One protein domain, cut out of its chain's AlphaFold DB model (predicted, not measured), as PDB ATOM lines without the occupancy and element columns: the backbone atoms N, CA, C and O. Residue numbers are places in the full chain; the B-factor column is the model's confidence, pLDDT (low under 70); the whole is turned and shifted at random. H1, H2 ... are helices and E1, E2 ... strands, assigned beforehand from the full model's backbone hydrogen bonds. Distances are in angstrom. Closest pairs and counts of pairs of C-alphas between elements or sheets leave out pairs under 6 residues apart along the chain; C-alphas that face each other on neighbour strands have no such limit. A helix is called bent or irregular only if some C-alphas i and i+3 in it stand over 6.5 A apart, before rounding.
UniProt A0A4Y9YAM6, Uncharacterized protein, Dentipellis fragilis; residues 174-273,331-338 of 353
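What this domain is: This is residues 174 to 273 and 331 to 338 of the 353 residues of an uncharacterized protein of Dentipellis fragilis (UniProt A0A4Y9YAM6). The domain is a curled antiparallel sheet of seven strands, like part of a barrel left open, with a small helix H1, the short hairpin E8 and E9 and the helix H2 carrying on from its E7 end. These later parts and the short strand E10 line the open side, across a gap from E1, where the middle holds no named element. The printed part has 108 residues with two named helices and ten named strands, in the order E1 E2 E3 E4 E5 E6 E7 H1 E8 E9 H2 E10, and its class is mixed, helices and strands. The large sheet has the order E1, E2, E3, E4, E5, E6, E7. The whole is compact, with a radius of gyration of the C-alphas of 14.5 A, and rounded, with spans of 41, 37 and 32 A.

Where its parts are: E1 covers residues 177 to 182, 16.0 A long, from C-alpha 177 at (29.057, 15.173, 127.403). E2 covers residues 191 to 194, and E3, the longest strand by residues, covers 200 to 206 over 17.1 A. E4 covers residues 213 to 218 over 16.7 A, and E5 covers 223 to 228 over 13.7 A. E6 is residues 234 to 237 and E7 is residues 241 to 245, with C-alpha 245 at (3.414, 16.609, 113.402). H1, residues 246 to 249, follows directly and is 5.0 A long. E8 is residues 250 to 252 and E9 is residues 259 to 261. H2 is residues 263 to 273, 16.9 A long; it is irregular, but only just, with C-alphas 266 and 269 6.6 A apart. E10, residues 331 to 334 after the cut, ends with C-alpha 334 at (23.904, 15.599, 115.446).

How they stand to each other: E1 to E7 form a meander, each strand the antiparallel neighbour of the one before, with E1 and E7 as edge strands. The sheet is twisted and curled: from edge to edge the strands' lines turn by 58 degrees and the way across it by 92 degrees. E1 and E2 are a hairpin at 152 degrees, with N 182 and O 192 2.8 A apart, within hydrogen-bond range. In the hairpin E3 and E4, N 205 and O 215 are 2.9 A apart. In the hairpin E4 and E5, N 214 and O 227 are 2.8 A apart. In the hairpin E6 and E7, at 169 degrees, N 237 and O 241 are 3.0 A apart. E1 and E7 are apart. H1 is on this sheet at a height of 8.3 A, over none of its strands, but only just: 2 of its C-alphas fall on E6 and 2 on E7. The hairpin E8 and E9 is a second sheet, with N 260 and O 251 2.8 A apart. H2 only grazes the large sheet, with its residues 265 to 270. E10 pairs with no named strand; the closest C-alphas of H2 and E10 are those of Pro 263 and Met 332, 6.3 A apart. H1 is too short for an O i to N i+4 pair; in H2, 2 of 7 such pairs and 1 of 8 O i to N i+3 pairs are within hydrogen-bond range.

The domain as a whole: The two C-alphas farthest apart are those of Ser 174 and Thr 231, 42.8 A. Residues 274 to 330 are cut out, and C-alphas 273 and 331 are 15.9 A apart across the cut. Of the links that are printed whole, none is long; E1 to E2, E3 to E4 and E8 to E9 are short and the others tight. The mean pLDDT of the printed part is 84.4, and residues 263 to 273 and 331 to 338 are under 70 in this predicted model.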
ATOM      1  N   SER A 174      37.039  18.833 126.529       72.94
ATOM      2  CA  SER A 174      36.390  18.816 127.855       72.94
ATOM      3  C   SER A 174      34.948  19.356 127.885       72.94
ATOM      4  O   SER A 174      34.281  19.306 128.915       72.94
ATOM      5  N   GLU A 175      34.452  19.850 126.753       85.19
ATOM      6  CA  GLU A 175      33.117  20.404 126.554       85.19
ATOM      7  C   GLU A 175      32.083  19.367 126.077       85.19
ATOM      8  O   GLU A 175      30.891  19.676 125.996       85.19
ATOM      9  N   PHE A 176      32.501  18.132 125.776       81.69
ATOM     10  CA  PHE A 176      31.600  17.080 125.309       81.69
ATOM     11  C   PHE A 176      31.060  16.230 126.456       81.69
ATOM     12  O   PHE A 176      31.806  15.577 127.183       81.69
ATOM     13  N   VAL A 177      29.732  16.164 126.561       88.75
ATOM     14  CA  VAL A 177      29.057  15.173 127.403       88.75
ATOM     15  C   VAL A 177      28.569  14.045 126.504       88.75
ATOM     16  O   VAL A 177      27.706  14.246 125.648       88.75
ATOM     17  N   MET A 178      29.145  12.861 126.687       90.44
ATOM     18  CA  MET A 178      28.734  11.659 125.971       90.44
ATOM     19  C   MET A 178      27.616  10.956 126.737       90.44
ATOM     20  O   MET A 178      27.723  10.732 127.944       90.44
ATOM     21  N   TYR A 179      26.554  10.608 126.018       95.25
ATOM     22  CA  TYR A 179      25.466   9.784 126.525       95.25
ATOM     23  C   TYR A 179      25.433   8.474 125.746       95.25
ATOM     24  O   TYR A 179      25.630   8.451 124.530       95.25
ATOM     25  N   HIS A 180      25.158   7.387 126.456       95.38
ATOM     26  CA  HIS A 180      25.060   6.049 125.894       95.38
ATOM     27  C   HIS A 180      23.614   5.581 125.945       95.38
ATOM     28  O   HIS A 180      22.949   5.724 126.971       95.38
ATOM     29  N   ILE A 181      23.130   5.010 124.847       97.00
ATOM     30  CA  ILE A 181      21.842   4.319 124.825       97.00
ATOM     31  C   ILE A 181      22.125   2.844 125.112       97.00
ATOM     32  O   ILE A 181      22.946   2.226 124.436       97.00
ATOM     33  N   THR A 182      21.490   2.298 126.142       97.56
ATOM     34  CA  THR A 182      21.706   0.933 126.637       97.56
ATOM     35  C   THR A 182      20.373   0.244 126.926       97.56
ATOM     36  O   THR A 182      19.323   0.881 126.924       97.56
ATOM     37  N   GLY A 183      20.398  -1.068 127.183       94.12
ATOM     38  CA  GLY A 183      19.212  -1.795 127.651       94.12
ATOM     39  C   GLY A 183      18.100  -1.943 126.607       94.12
ATOM     40  O   GLY A 183      16.929  -1.902 126.966       94.12
ATOM     41  N   PHE A 184      18.464  -2.091 125.331       94.69
ATOM     42  CA  PHE A 184      17.540  -2.319 124.216       94.69
ATOM     43  C   PHE A 184      16.695  -3.580 124.452       94.69
ATOM     44  O   PHE A 184      17.243  -4.680 124.499       94.69
ATOM     45  N   SER A 185      15.374  -3.443 124.599       89.12
ATOM     46  CA  SER A 185      14.496  -4.603 124.822       89.12
ATOM     47  C   SER A 185      13.054  -4.367 124.346       89.12
ATOM     48  O   SER A 185      12.267  -3.769 125.074       89.12
ATOM     49  N   PRO A 186      12.635  -4.815 123.148       90.81
ATOM     50  CA  PRO A 186      13.424  -5.452 122.090       90.81
ATOM     51  C   PRO A 186      14.076  -4.459 121.111       90.81
ATOM     52  O   PRO A 186      14.851  -4.865 120.252       90.81
ATOM     53  N   THR A 187      13.761  -3.163 121.192       93.69
ATOM     54  CA  THR A 187      14.218  -2.148 120.225       93.69
ATOM     55  C   THR A 187      14.839  -0.934 120.918       93.69
ATOM     56  O   THR A 187      14.764  -0.784 122.135       93.69
ATOM     57  N   ILE A 188      15.405  -0.011 120.131       94.88
ATOM     58  CA  ILE A 188      15.868   1.311 120.601       94.88
ATOM     59  C   ILE A 188      14.763   2.181 121.203       94.88
ATOM     60  O   ILE A 188      15.051   3.114 121.948       94.88
ATOM     61  N   LEU A 189      13.499   1.857 120.928       95.94
ATOM     62  CA  LEU A 189      12.356   2.566 121.492       95.94
ATOM     63  C   LEU A 189      11.960   2.046 122.887       95.94
ATOM     64  O   LEU A 189      11.012   2.556 123.483       95.94
ATOM     65  N   ASN A 190      12.684   1.060 123.418       96.50
ATOM     66  CA  ASN A 190      12.622   0.652 124.815       96.50
ATOM     67  C   ASN A 190      14.053   0.491 125.347       96.50
ATOM     68  O   ASN A 190      14.643  -0.586 125.267       96.50
ATOM     69  N   ALA A 191      14.634   1.605 125.794       97.56
ATOM     70  CA  ALA A 191      16.046   1.718 126.140       97.56
ATOM     71  C   ALA A 191      16.273   2.762 127.248       97.56
ATOM     72  O   ALA A 191      15.439   3.636 127.499       97.56
ATOM     73  N   SER A 192      17.425   2.706 127.911       97.56
ATOM     74  CA  SER A 192      17.891   3.707 128.874       97.56
ATOM     75  C   SER A 192      18.972   4.591 128.267       97.56
ATOM     76  O   SER A 192      19.871   4.107 127.587       97.56
ATOM     77  N   VAL A 193      18.918   5.891 128.548       97.19
ATOM     78  CA  VAL A 193      19.977   6.844 128.210       97.19
ATOM     79  C   VAL A 193      20.793   7.108 129.467       97.19
ATOM     80  O   VAL A 193      20.308   7.712 130.431       97.19
ATOM     81  N   VAL A 194      22.035   6.646 129.451       97.81
ATOM     82  CA  VAL A 194      22.967   6.686 130.572       97.81
ATOM     83  C   VAL A 194      24.031   7.748 130.311       97.81
ATOM     84  O   VAL A 194      24.572   7.853 129.212       97.81
ATOM     85  N   GLY A 195      24.295   8.581 131.314       95.88
ATOM     86  CA  GLY A 195      25.322   9.619 131.251       95.88
ATOM     87  C   GLY A 195      26.729   9.078 131.531       95.88
ATOM     88  O   GLY A 195      26.899   7.902 131.853       95.88
ATOM     89  N   PRO A 196      27.751   9.947 131.517       94.19
ATOM     90  CA  PRO A 196      29.149   9.543 131.702       94.19
ATOM     91  C   PRO A 196      29.444   8.949 133.090       94.19
ATOM     92  O   PRO A 196      30.443   8.267 133.273       94.19
ATOM     93  N   ARG A 197      28.574   9.192 134.080       95.69
ATOM     94  CA  ARG A 197      28.692   8.651 135.446       95.69
ATOM     95  C   ARG A 197      27.946   7.329 135.648       95.69
ATOM     96  O   ARG A 197      27.698   6.948 136.787       95.69
ATOM     97  N   GLY A 198      27.477   6.689 134.576       95.62
ATOM     98  CA  GLY A 198      26.648   5.482 134.679       95.62
ATOM     99  C   GLY A 198      25.224   5.738 135.199       95.62
ATOM    100  O   GLY A 198      24.451   4.803 135.377       95.62
ATOM    101  N   GLN A 199      24.842   6.999 135.425       97.19
ATOM    102  CA  GLN A 199      23.508   7.366 135.900       97.19
ATOM    103  C   GLN A 199      22.517   7.430 134.735       97.19
ATOM    104  O   GLN A 199      22.787   8.057 133.709       97.19
ATOM    105  N   THR A 200      21.352   6.800 134.898       97.12
ATOM    106  CA  THR A 200      20.267   6.879 133.910       97.12
ATOM    107  C   THR A 200      19.608   8.252 133.988       97.12
ATOM    108  O   THR A 200      19.069   8.624 135.027       97.12
ATOM    109  N   HIS A 201      19.640   9.002 132.889       96.88
ATOM    110  CA  HIS A 201      19.018  10.326 132.796       96.88
ATOM    111  C   HIS A 201      17.633  10.271 132.163       96.88
ATOM    112  O   HIS A 201      16.735  10.995 132.591       96.88
ATOM    113  N   LEU A 202      17.469   9.423 131.147       98.00
ATOM    114  CA  LEU A 202      16.205   9.242 130.447       98.00
ATOM    115  C   LEU A 202      15.919   7.759 130.254       98.00
ATOM    116  O   LEU A 202      16.832   6.953 130.074       98.00
ATOM    117  N   ARG A 203      14.639   7.412 130.234       97.69
ATOM    118  CA  ARG A 203      14.148   6.097 129.834       97.69
ATOM    119  C   ARG A 203      13.173   6.269 128.682       97.69
ATOM    120  O   ARG A 203      12.196   7.005 128.807       97.69
ATOM    121  N   ILE A 204      13.462   5.604 127.576       97.88
ATOM    122  CA  ILE A 204      12.607   5.512 126.396       97.88
ATOM    123  C   ILE A 204      11.755   4.266 126.589       97.88
ATOM    124  O   ILE A 204      12.298   3.199 126.866       97.88
ATOM    125  N   ILE A 205      10.437   4.407 126.517       97.88
ATOM    126  CA  ILE A 205       9.492   3.319 126.761       97.88
ATOM    127  C   ILE A 205       8.481   3.330 125.628       97.88
ATOM    128  O   ILE A 205       7.813   4.338 125.421       97.88
ATOM    129  N   THR A 206       8.336   2.210 124.934       97.62
ATOM    130  CA  THR A 206       7.234   1.994 123.995       97.62
ATOM    131  C   THR A 206       6.299   0.974 124.601       97.62
ATOM    132  O   THR A 206       6.746  -0.079 125.057       97.62
ATOM    133  N   ASP A 207       5.022   1.327 124.671       93.69
ATOM    134  CA  ASP A 207       4.002   0.443 125.218       93.69
ATOM    135  C   ASP A 207       3.792  -0.751 124.273       93.69
ATOM    136  O   ASP A 207       3.656  -0.579 123.064       93.69
ATOM    137  N   LEU A 208       3.774  -1.970 124.813       92.75
ATOM    138  CA  LEU A 208       3.497  -3.177 124.030       92.75
ATOM    139  C   LEU A 208       2.025  -3.261 123.624       92.75
ATOM    140  O   LEU A 208       1.730  -3.783 122.553       92.75
ATOM    141  N   ALA A 209       1.115  -2.727 124.446       95.44
ATOM    142  CA  ALA A 209      -0.300  -2.656 124.094       95.44
ATOM    143  C   ALA A 209      -0.549  -1.631 122.976       95.44
ATOM    144  O   ALA A 209      -1.454  -1.802 122.165       95.44
ATOM    145  N   ASN A 210       0.289  -0.591 122.909       95.50
ATOM    146  CA  ASN A 210       0.212   0.480 121.923       95.50
ATOM    147  C   ASN A 210       1.598   0.725 121.304       95.50
ATOM    148  O   ASN A 210       2.257   1.706 121.655       95.50
ATOM    149  N   PRO A 211       2.044  -0.117 120.350       95.31
ATOM    150  CA  PRO A 211       3.395  -0.034 119.780       95.31
ATOM    151  C   PRO A 211       3.652   1.276 119.025       95.31
ATOM    152  O   PRO A 211       4.796   1.636 118.751       95.31
ATOM    153  N   HIS A 212       2.589   2.013 118.708       97.12
ATOM    154  CA  HIS A 212       2.669   3.339 118.122       97.12
ATOM    155  C   HIS A 212       2.985   4.431 119.144       97.12
ATOM    156  O   HIS A 212       3.199   5.559 118.744       97.12
ATOM    157  N   HIS A 213       3.042   4.159 120.444       97.25
ATOM    158  CA  HIS A 213       3.209   5.203 121.446       97.25
ATOM    159  C   HIS A 213       4.516   5.040 122.226       97.25
ATOM    160  O   HIS A 213       4.693   4.097 123.000       97.25
ATOM    161  N   THR A 214       5.430   5.993 122.038       97.94
ATOM    162  CA  THR A 214       6.718   6.057 122.735       97.94
ATOM    163  C   THR A 214       6.746   7.241 123.693       97.94
ATOM    164  O   THR A 214       6.444   8.376 123.329       97.94
ATOM    165  N   ILE A 215       7.162   6.987 124.928       97.81
ATOM    166  CA  ILE A 215       7.256   7.964 126.008       97.81
ATOM    167  C   ILE A 215       8.714   8.061 126.452       97.81
ATOM    168  O   ILE A 215       9.359   7.053 126.741       97.81
ATOM    169  N   TRP A 216       9.214   9.285 126.584       98.06
ATOM    170  CA  TRP A 216      10.479   9.567 127.255       98.06
ATOM    171  C   TRP A 216      10.199  10.026 128.676       98.06
ATOM    172  O   TRP A 216       9.486  11.010 128.892       98.06
ATOM    173  N   ARG A 217      10.787   9.333 129.649       98.00
ATOM    174  CA  ARG A 217      10.709   9.690 131.066       98.00
ATOM    175  C   ARG A 217      12.065  10.102 131.608       98.00
ATOM    176  O   ARG A 217      13.076   9.531 131.210       98.00
ATOM    177  N   ASP A 218      12.080  11.062 132.524       97.44
ATOM    178  CA  ASP A 218      13.279  11.395 133.295       97.44
ATOM    179  C   ASP A 218      13.552  10.368 134.410       97.44
ATOM    180  O   ASP A 218      12.785   9.425 134.636       97.44
ATOM    181  N   ALA A 219      14.662  10.557 135.126       95.38
ATOM    182  CA  ALA A 219      15.021   9.741 136.285       95.38
ATOM    183  C   ALA A 219      13.951   9.765 137.400       95.38
ATOM    184  O   ALA A 219      13.824   8.800 138.151       95.38
ATOM    185  N   GLN A 220      13.147  10.831 137.487       96.88
ATOM    186  CA  GLN A 220      12.022  10.980 138.419       96.88
ATOM    187  C   GLN A 220      10.711  10.392 137.870       96.88
ATOM    188  O   GLN A 220       9.648  10.603 138.452       96.88
ATOM    189  N   ARG A 221      10.772   9.640 136.763       96.69
ATOM    190  CA  ARG A 221       9.629   9.019 136.073       96.69
ATOM    191  C   ARG A 221       8.602  10.016 135.525       96.69
ATOM    192  O   ARG A 221       7.494   9.607 135.181       96.69
ATOM    193  N   ARG A 222       8.952  11.295 135.391       96.94
ATOM    194  CA  ARG A 222       8.090  12.303 134.767       96.94
ATOM    195  C   ARG A 222       8.210  12.212 133.255       96.94
ATOM    196  O   ARG A 222       9.305  12.025 132.730       96.94
ATOM    197  N   THR A 223       7.092  12.372 132.558       97.38
ATOM    198  CA  THR A 223       7.065  12.395 131.095       97.38
ATOM    199  C   THR A 223       7.671  13.696 130.574       97.38
ATOM    200  O   THR A 223       7.174  14.777 130.875       97.38
ATOM    201  N   VAL A 224       8.749  13.581 129.800       97.50
ATOM    202  CA  VAL A 224       9.461  14.710 129.178       97.50
ATOM    203  C   VAL A 224       9.005  14.906 127.737       97.50
ATOM    204  O   VAL A 224       8.853  16.034 127.278       97.50
ATOM    205  N   ALA A 225       8.775  13.804 127.026       97.50
ATOM    206  CA  ALA A 225       8.296  13.819 125.658       97.50
ATOM    207  C   ALA A 225       7.422  12.596 125.391       97.50
ATOM    208  O   ALA A 225       7.564  11.556 126.042       97.50
ATOM    209  N   MET A 226       6.548  12.724 124.406       97.69
ATOM    210  CA  MET A 226       5.704  11.664 123.879       97.69
ATOM    211  C   MET A 226       5.737  11.744 122.359       97.69
ATOM    212  O   MET A 226       5.718  12.833 121.784       97.69
ATOM    213  N   VAL A 227       5.801  10.591 121.707       97.81
ATOM    214  CA  VAL A 227       5.665  10.475 120.262       97.81
ATOM    215  C   VAL A 227       4.657   9.387 119.973       97.81
ATOM    216  O   VAL A 227       4.753   8.268 120.470       97.81
ATOM    217  N   ASP A 228       3.695   9.754 119.147       97.69
ATOM    218  CA  ASP A 228       2.734   8.857 118.541       97.69
ATOM    219  C   ASP A 228       3.192   8.599 117.100       97.69
ATOM    220  O   ASP A 228       3.372   9.537 116.327       97.69
ATOM    221  N   TRP A 229       3.423   7.338 116.760       96.81
ATOM    222  CA  TRP A 229       3.862   6.786 115.482       96.81
ATOM    223  C   TRP A 229       2.697   6.203 114.673       96.81
ATOM    224  O   TRP A 229       2.931   5.420 113.753       96.81
ATOM    225  N   GLY A 230       1.448   6.529 115.016       96.25
ATOM    226  CA  GLY A 230       0.280   6.129 114.237       96.25
ATOM    227  C   GLY A 230       0.268   6.744 112.831       96.25
ATOM    228  O   GLY A 230       1.255   7.301 112.345       96.25
ATOM    229  N   THR A 231      -0.890   6.710 112.167       95.81
ATOM    230  CA  THR A 231      -1.057   7.211 110.786       95.81
ATOM    231  C   THR A 231      -0.607   8.665 110.613       95.81
ATOM    232  O   THR A 231      -0.142   9.063 109.547       95.81
ATOM    233  N   ARG A 232      -0.739   9.477 111.667       96.56
ATOM    234  CA  ARG A 232      -0.246  10.854 111.712       96.56
ATOM    235  C   ARG A 232       0.761  10.968 112.836       96.56
ATOM    236  O   ARG A 232       0.382  11.261 113.967       96.56
ATOM    237  N   SER A 233       2.035  10.743 112.520       97.62
ATOM    238  CA  SER A 233       3.053  10.765 113.560       97.62
ATOM    239  C   SER A 233       3.144  12.153 114.194       97.62
ATOM    240  O   SER A 233       3.348  13.157 113.498       97.62
ATOM    241  N   THR A 234       2.987  12.223 115.512       97.94
ATOM    242  CA  THR A 234       2.987  13.474 116.279       97.94
ATOM    243  C   THR A 234       3.955  13.402 117.444       97.94
ATOM    244  O   THR A 234       4.197  12.335 117.990       97.94
ATOM    245  N   VAL A 235       4.515  14.549 117.809       97.62
ATOM    246  CA  VAL A 235       5.402  14.730 118.954       97.62
ATOM    247  C   VAL A 235       4.805  15.770 119.886       97.62
ATOM    248  O   VAL A 235       4.287  16.795 119.439       97.62
ATOM    249  N   GLU A 236       4.900  15.510 121.179       97.25
ATOM    250  CA  GLU A 236       4.464  16.398 122.246       97.25
ATOM    251  C   GLU A 236       5.535  16.440 123.338       97.25
ATOM    252  O   GLU A 236       6.123  15.416 123.691       97.25
ATOM    253  N   MET A 237       5.806  17.627 123.878       96.75
ATOM    254  CA  MET A 237       6.646  17.797 125.065       96.75
ATOM    255  C   MET A 237       5.855  18.630 126.074       96.75
ATOM    256  O   MET A 237       5.763  19.847 125.898       96.75
ATOM    257  N   PRO A 238       5.246  18.009 127.100       96.62
ATOM    258  CA  PRO A 238       4.368  18.712 128.030       96.62
ATOM    259  C   PRO A 238       5.028  19.951 128.650       96.62
ATOM    260  O   PRO A 238       6.135  19.886 129.183       96.62
ATOM    261  N   GLY A 239       4.343  21.094 128.560       94.88
ATOM    262  CA  GLY A 239       4.828  22.397 129.037       94.88
ATOM    263  C   GLY A 239       5.792  23.126 128.092       94.88
ATOM    264  O   GLY A 239       6.091  24.290 128.330       94.88
ATOM    265  N   LEU A 240       6.239  22.475 127.016       93.31
ATOM    266  CA  LEU A 240       7.249  22.998 126.093       93.31
ATOM    267  C   LEU A 240       6.767  23.142 124.664       93.31
ATOM    268  O   LEU A 240       6.978  24.164 124.012       93.31
ATOM    269  N   LEU A 241       6.169  22.075 124.159       93.94
ATOM    270  CA  LEU A 241       5.795  21.943 122.774       93.94
ATOM    271  C   LEU A 241       4.438  21.259 122.722       93.94
ATOM    272  O   LEU A 241       4.317  20.078 123.052       93.94
ATOM    273  N   ALA A 242       3.437  22.018 122.279       96.06
ATOM    274  CA  ALA A 242       2.130  21.470 121.959       96.06
ATOM    275  C   ALA A 242       2.260  20.370 120.898       96.06
ATOM    276  O   ALA A 242       3.169  20.396 120.061       96.06
ATOM    277  N   ARG A 243       1.328  19.417 120.924       97.12
ATOM    278  CA  ARG A 243       1.303  18.290 119.995       97.12
ATOM    279  C   ARG A 243       1.377  18.779 118.546       97.12
ATOM    280  O   ARG A 243       0.480  19.466 118.063       97.12
ATOM    281  N   GLN A 244       2.445  18.411 117.845       97.25
ATOM    282  CA  GLN A 244       2.675  18.791 116.450       97.25
ATOM    283  C   GLN A 244       3.098  17.592 115.610       97.25
ATOM    284  O   GLN A 244       3.560  16.583 116.136       97.25
ATOM    285  N   SER A 245       2.962  17.686 114.287       97.00
ATOM    286  CA  SER A 245       3.414  16.609 113.402       97.00
ATOM    287  C   SER A 245       4.936  16.446 113.465       97.00
ATOM    288  O   SER A 245       5.684  17.429 113.443       97.00
ATOM    289  N   VAL A 246       5.410  15.198 113.487       95.50
ATOM    290  CA  VAL A 246       6.852  14.885 113.492       95.50
ATOM    291  C   VAL A 246       7.539  15.494 112.269       95.50
ATOM    292  O   VAL A 246       8.647  16.004 112.380       95.50
ATOM    293  N   ARG A 247       6.851  15.542 111.122       93.56
ATOM    294  CA  ARG A 247       7.343  16.173 109.888       93.56
ATOM    295  C   ARG A 247       7.561  17.686 110.020       93.56
ATOM    296  O   ARG A 247       8.466  18.220 109.391       93.56
ATOM    297  N   SER A 248       6.732  18.379 110.800       91.88
ATOM    298  CA  SER A 248       6.918  19.811 111.076       91.88
ATOM    299  C   SER A 248       8.078  20.045 112.045       91.88
ATOM    300  O   SER A 248       8.835  21.008 111.894       91.88
ATOM    301  N   TRP A 249       8.228  19.149 113.026       90.88
ATOM    302  CA  TRP A 249       9.262  19.237 114.053       90.88
ATOM    303  C   TRP A 249      10.663  18.906 113.523       90.88
ATOM    304  O   TRP A 249      11.612  19.659 113.748       90.88
ATOM    305  N   LEU A 250      10.782  17.797 112.795       92.69
ATOM    306  CA  LEU A 250      12.002  17.335 112.144       92.69
ATOM    307  C   LEU A 250      12.058  17.913 110.733       92.69
ATOM    308  O   LEU A 250      11.622  17.289 109.764       92.69
ATOM    309  N   ARG A 251      12.589  19.129 110.609       88.44
ATOM    310  CA  ARG A 251      12.775  19.737 109.294       88.44
ATOM    311  C   ARG A 251      13.951  19.072 108.598       88.44
ATOM    312  O   ARG A 251      15.065  19.048 109.118       88.44
ATOM    313  N   LEU A 252      13.708  18.542 107.407       88.56
ATOM    314  CA  LEU A 252      14.795  18.156 106.516       88.56
ATOM    315  C   LEU A 252      15.593  19.405 106.139       88.56
ATOM    316  O   LEU A 252      15.023  20.491 105.989       88.56
ATOM    317  N   SER A 253      16.904  19.245 105.994       88.56
ATOM    318  CA  SER A 253      17.752  20.255 105.375       88.56
ATOM    319  C   SER A 253      17.237  20.606 103.972       88.56
ATOM    320  O   SER A 253      16.482  19.846 103.357       88.56
ATOM    321  N   SER A 254      17.629  21.767 103.443       89.00
ATOM    322  CA  SER A 254      17.193  22.215 102.109       89.00
ATOM    323  C   SER A 254      17.557  21.221 101.002       89.00
ATOM    324  O   SER A 254      16.802  21.059 100.048       89.00
ATOM    325  N   ASP A 255      18.687  20.532 101.155       92.50
ATOM    326  CA  ASP A 255      19.183  19.478 100.268       92.50
ATOM    327  C   ASP A 255      18.649  18.074 100.623       92.50
ATOM    328  O   ASP A 255      18.937  17.113  99.917       92.50
ATOM    329  N   ARG A 256      17.846  17.945 101.691       87.31
ATOM    330  CA  ARG A 256      17.235  16.697 102.189       87.31
ATOM    331  C   ARG A 256      18.226  15.579 102.531       87.31
ATOM    332  O   ARG A 256      17.811  14.432 102.678       87.31
ATOM    333  N   THR A 257      19.509  15.891 102.678       87.25
ATOM    334  CA  THR A 257      20.547  14.895 102.980       87.25
ATOM    335  C   THR A 257      20.637  14.588 104.476       87.25
ATOM    336  O   THR A 257      21.068  13.499 104.853       87.25
ATOM    337  N   TYR A 258      20.183  15.503 105.341       85.19
ATOM    338  CA  TYR A 258      20.141  15.304 106.789       85.19
ATOM    339  C   TYR A 258      18.875  15.887 107.420       85.19
ATOM    340  O   TYR A 258      18.230  16.808 106.917       85.19
ATOM    341  N   VAL A 259      18.503  15.330 108.571       85.62
ATOM    342  CA  VAL A 259      17.435  15.874 109.410       85.62
ATOM    343  C   VAL A 259      18.037  16.958 110.295       85.62
ATOM    344  O   VAL A 259      18.965  16.700 111.061       85.62
ATOM    345  N   THR A 260      17.497  18.171 110.216       82.06
ATOM    346  CA  THR A 260      17.817  19.251 111.150       82.06
ATOM    347  C   THR A 260      16.764  19.318 112.240       82.06
ATOM    348  O   THR A 260      15.578  19.533 111.988       82.06
ATOM    349  N   VAL A 261      17.197  19.148 113.484       76.81
ATOM    350  CA  VAL A 261      16.340  19.405 114.637       76.81
ATOM    351  C   VAL A 261      16.465  20.884 114.961       76.81
ATOM    352  O   VAL A 261      17.563  21.354 115.254       76.81
ATOM    353  N   SER A 262      15.361  21.627 114.872       71.06
ATOM    354  CA  SER A 262      15.384  23.069 115.115       71.06
ATOM    355  C   SER A 262      15.822  23.341 116.568       71.06
ATOM    356  O   SER A 262      15.103  22.975 117.504       71.06
ATOM    357  N   PRO A 263      17.002  23.949 116.795       55.59
ATOM    358  CA  PRO A 263      17.642  23.979 118.113       55.59
ATOM    359  C   PRO A 263      16.917  24.876 119.125       55.59
ATOM    360  O   PRO A 263      17.097  24.715 120.332       55.59
ATOM    361  N   CYS A 264      16.063  25.793 118.659       48.94
ATOM    362  CA  CYS A 264      15.391  26.779 119.507       48.94
ATOM    363  C   CYS A 264      14.406  26.179 120.524       48.94
ATOM    364  O   CYS A 264      14.101  26.840 121.512       48.94
ATOM    365  N   VAL A 265      13.921  24.949 120.316       52.09
ATOM    366  CA  VAL A 265      12.869  24.360 121.169       52.09
ATOM    367  C   VAL A 265      13.436  23.490 122.296       52.09
ATOM    368  O   VAL A 265      12.891  23.474 123.391       52.09
ATOM    369  N   ILE A 266      14.544  22.779 122.067       52.84
ATOM    370  CA  ILE A 266      14.994  21.717 122.991       52.84
ATOM    371  C   ILE A 266      15.958  22.252 124.063       52.84
ATOM    372  O   ILE A 266      15.995  21.764 125.192       52.84
ATOM    373  N   VAL A 267      16.751  23.270 123.730       46.81
ATOM    374  CA  VAL A 267      17.912  23.671 124.544       46.81
ATOM    375  C   VAL A 267      17.543  24.581 125.713       46.81
ATOM    376  O   VAL A 267      18.169  24.513 126.777       46.81
ATOM    377  N   SER A 268      16.519  25.410 125.532       40.88
ATOM    378  CA  SER A 268      16.147  26.455 126.484       40.88
ATOM    379  C   SER A 268      15.740  25.874 127.841       40.88
ATOM    380  O   SER A 268      16.131  26.405 128.875       40.88
ATOM    381  N   GLU A 269      15.055  24.728 127.867       42.34
ATOM    382  CA  GLU A 269      14.388  24.264 129.089       42.34
ATOM    383  C   GLU A 269      15.061  23.087 129.797       42.34
ATOM    384  O   GLU A 269      15.075  23.051 131.029       42.34
ATOM    385  N   LEU A 270      15.712  22.176 129.059       42.16
ATOM    386  CA  LEU A 270      16.560  21.141 129.674       42.16
ATOM    387  C   LEU A 270      17.693  21.783 130.493       42.16
ATOM    388  O   LEU A 270      18.023  21.310 131.579       42.16
ATOM    389  N   THR A 271      18.218  22.918 130.021       41.34
ATOM    390  CA  THR A 271      19.238  23.693 130.738       41.34
ATOM    391  C   THR A 271      18.648  24.513 131.895       41.34
ATOM    392  O   THR A 271      19.310  24.684 132.919       41.34
ATOM    393  N   LEU A 272      17.406  25.006 131.774       37.03
ATOM    394  CA  LEU A 272      16.746  25.779 132.837       37.03
ATOM    395  C   LEU A 272      16.288  24.901 134.011       37.03
ATOM    396  O   LEU A 272      16.418  25.320 135.158       37.03
ATOM    397  N   ARG A 273      15.817  23.670 133.768       43.12
ATOM    398  CA  ARG A 273      15.311  22.792 134.841       43.12
ATOM    399  C   ARG A 273      16.388  22.031 135.613       43.12
ATOM    400  O   ARG A 273      16.138  21.654 136.754       43.12
ATOM    401  N   ASN A 331      22.808  25.045 121.317       39.62
ATOM    402  CA  ASN A 331      23.376  23.700 121.206       39.62
ATOM    403  C   ASN A 331      22.901  23.075 119.894       39.62
ATOM    404  O   ASN A 331      21.765  23.291 119.469       39.62
ATOM    405  N   MET A 332      23.770  22.290 119.271       30.86
ATOM    406  CA  MET A 332      23.488  21.599 118.019       30.86
ATOM    407  C   MET A 332      23.613  20.098 118.279       30.86
ATOM    408  O   MET A 332      24.632  19.631 118.787       30.86
ATOM    409  N   VAL A 333      22.554  19.343 117.994       36.69
ATOM    410  CA  VAL A 333      22.534  17.885 118.174       36.69
ATOM    411  C   VAL A 333      22.680  17.240 116.804       36.69
ATOM    412  O   VAL A 333      21.849  17.470 115.929       36.69
ATOM    413  N   TYR A 334      23.719  16.424 116.633       30.95
ATOM    414  CA  TYR A 334      23.904  15.599 115.446       30.95
ATOM    415  C   TYR A 334      23.596  14.146 115.804       30.95
ATOM    416  O   TYR A 334      24.199  13.580 116.713       30.95
ATOM    417  N   LEU A 335      22.668  13.529 115.076       32.00
ATOM    418  CA  LEU A 335      22.430  12.090 115.145       32.00
ATOM    419  C   LEU A 335      23.037  11.456 113.894       32.00
ATOM    420  O   LEU A 335      22.557  11.694 112.788       32.00
ATOM    421  N   ARG A 336      24.096  10.656 114.058       30.75
ATOM    422  CA  ARG A 336      24.655   9.831 112.980       30.75
ATOM    423  C   ARG A 336      24.339   8.373 113.290       30.75
ATOM    424  O   ARG A 336      24.912   7.800 114.208       30.75
ATOM    425  N   SER A 337      23.403   7.791 112.546       27.98
ATOM    426  CA  SER A 337      23.083   6.365 112.635       27.98
ATOM    427  C   SER A 337      23.901   5.601 111.595       27.98
ATOM    428  O   SER A 337      23.861   5.939 110.413       27.98
ATOM    429  N   ALA A 338      24.654   4.590 112.028       28.78
ATOM    430  CA  ALA A 338      25.217   3.574 111.148       28.78
ATOM    431  C   ALA A 338      24.323   2.333 111.261       28.78
ATOM    432  O   ALA A 338      24.376   1.612 112.256       28.78
TER     433      ALA A 338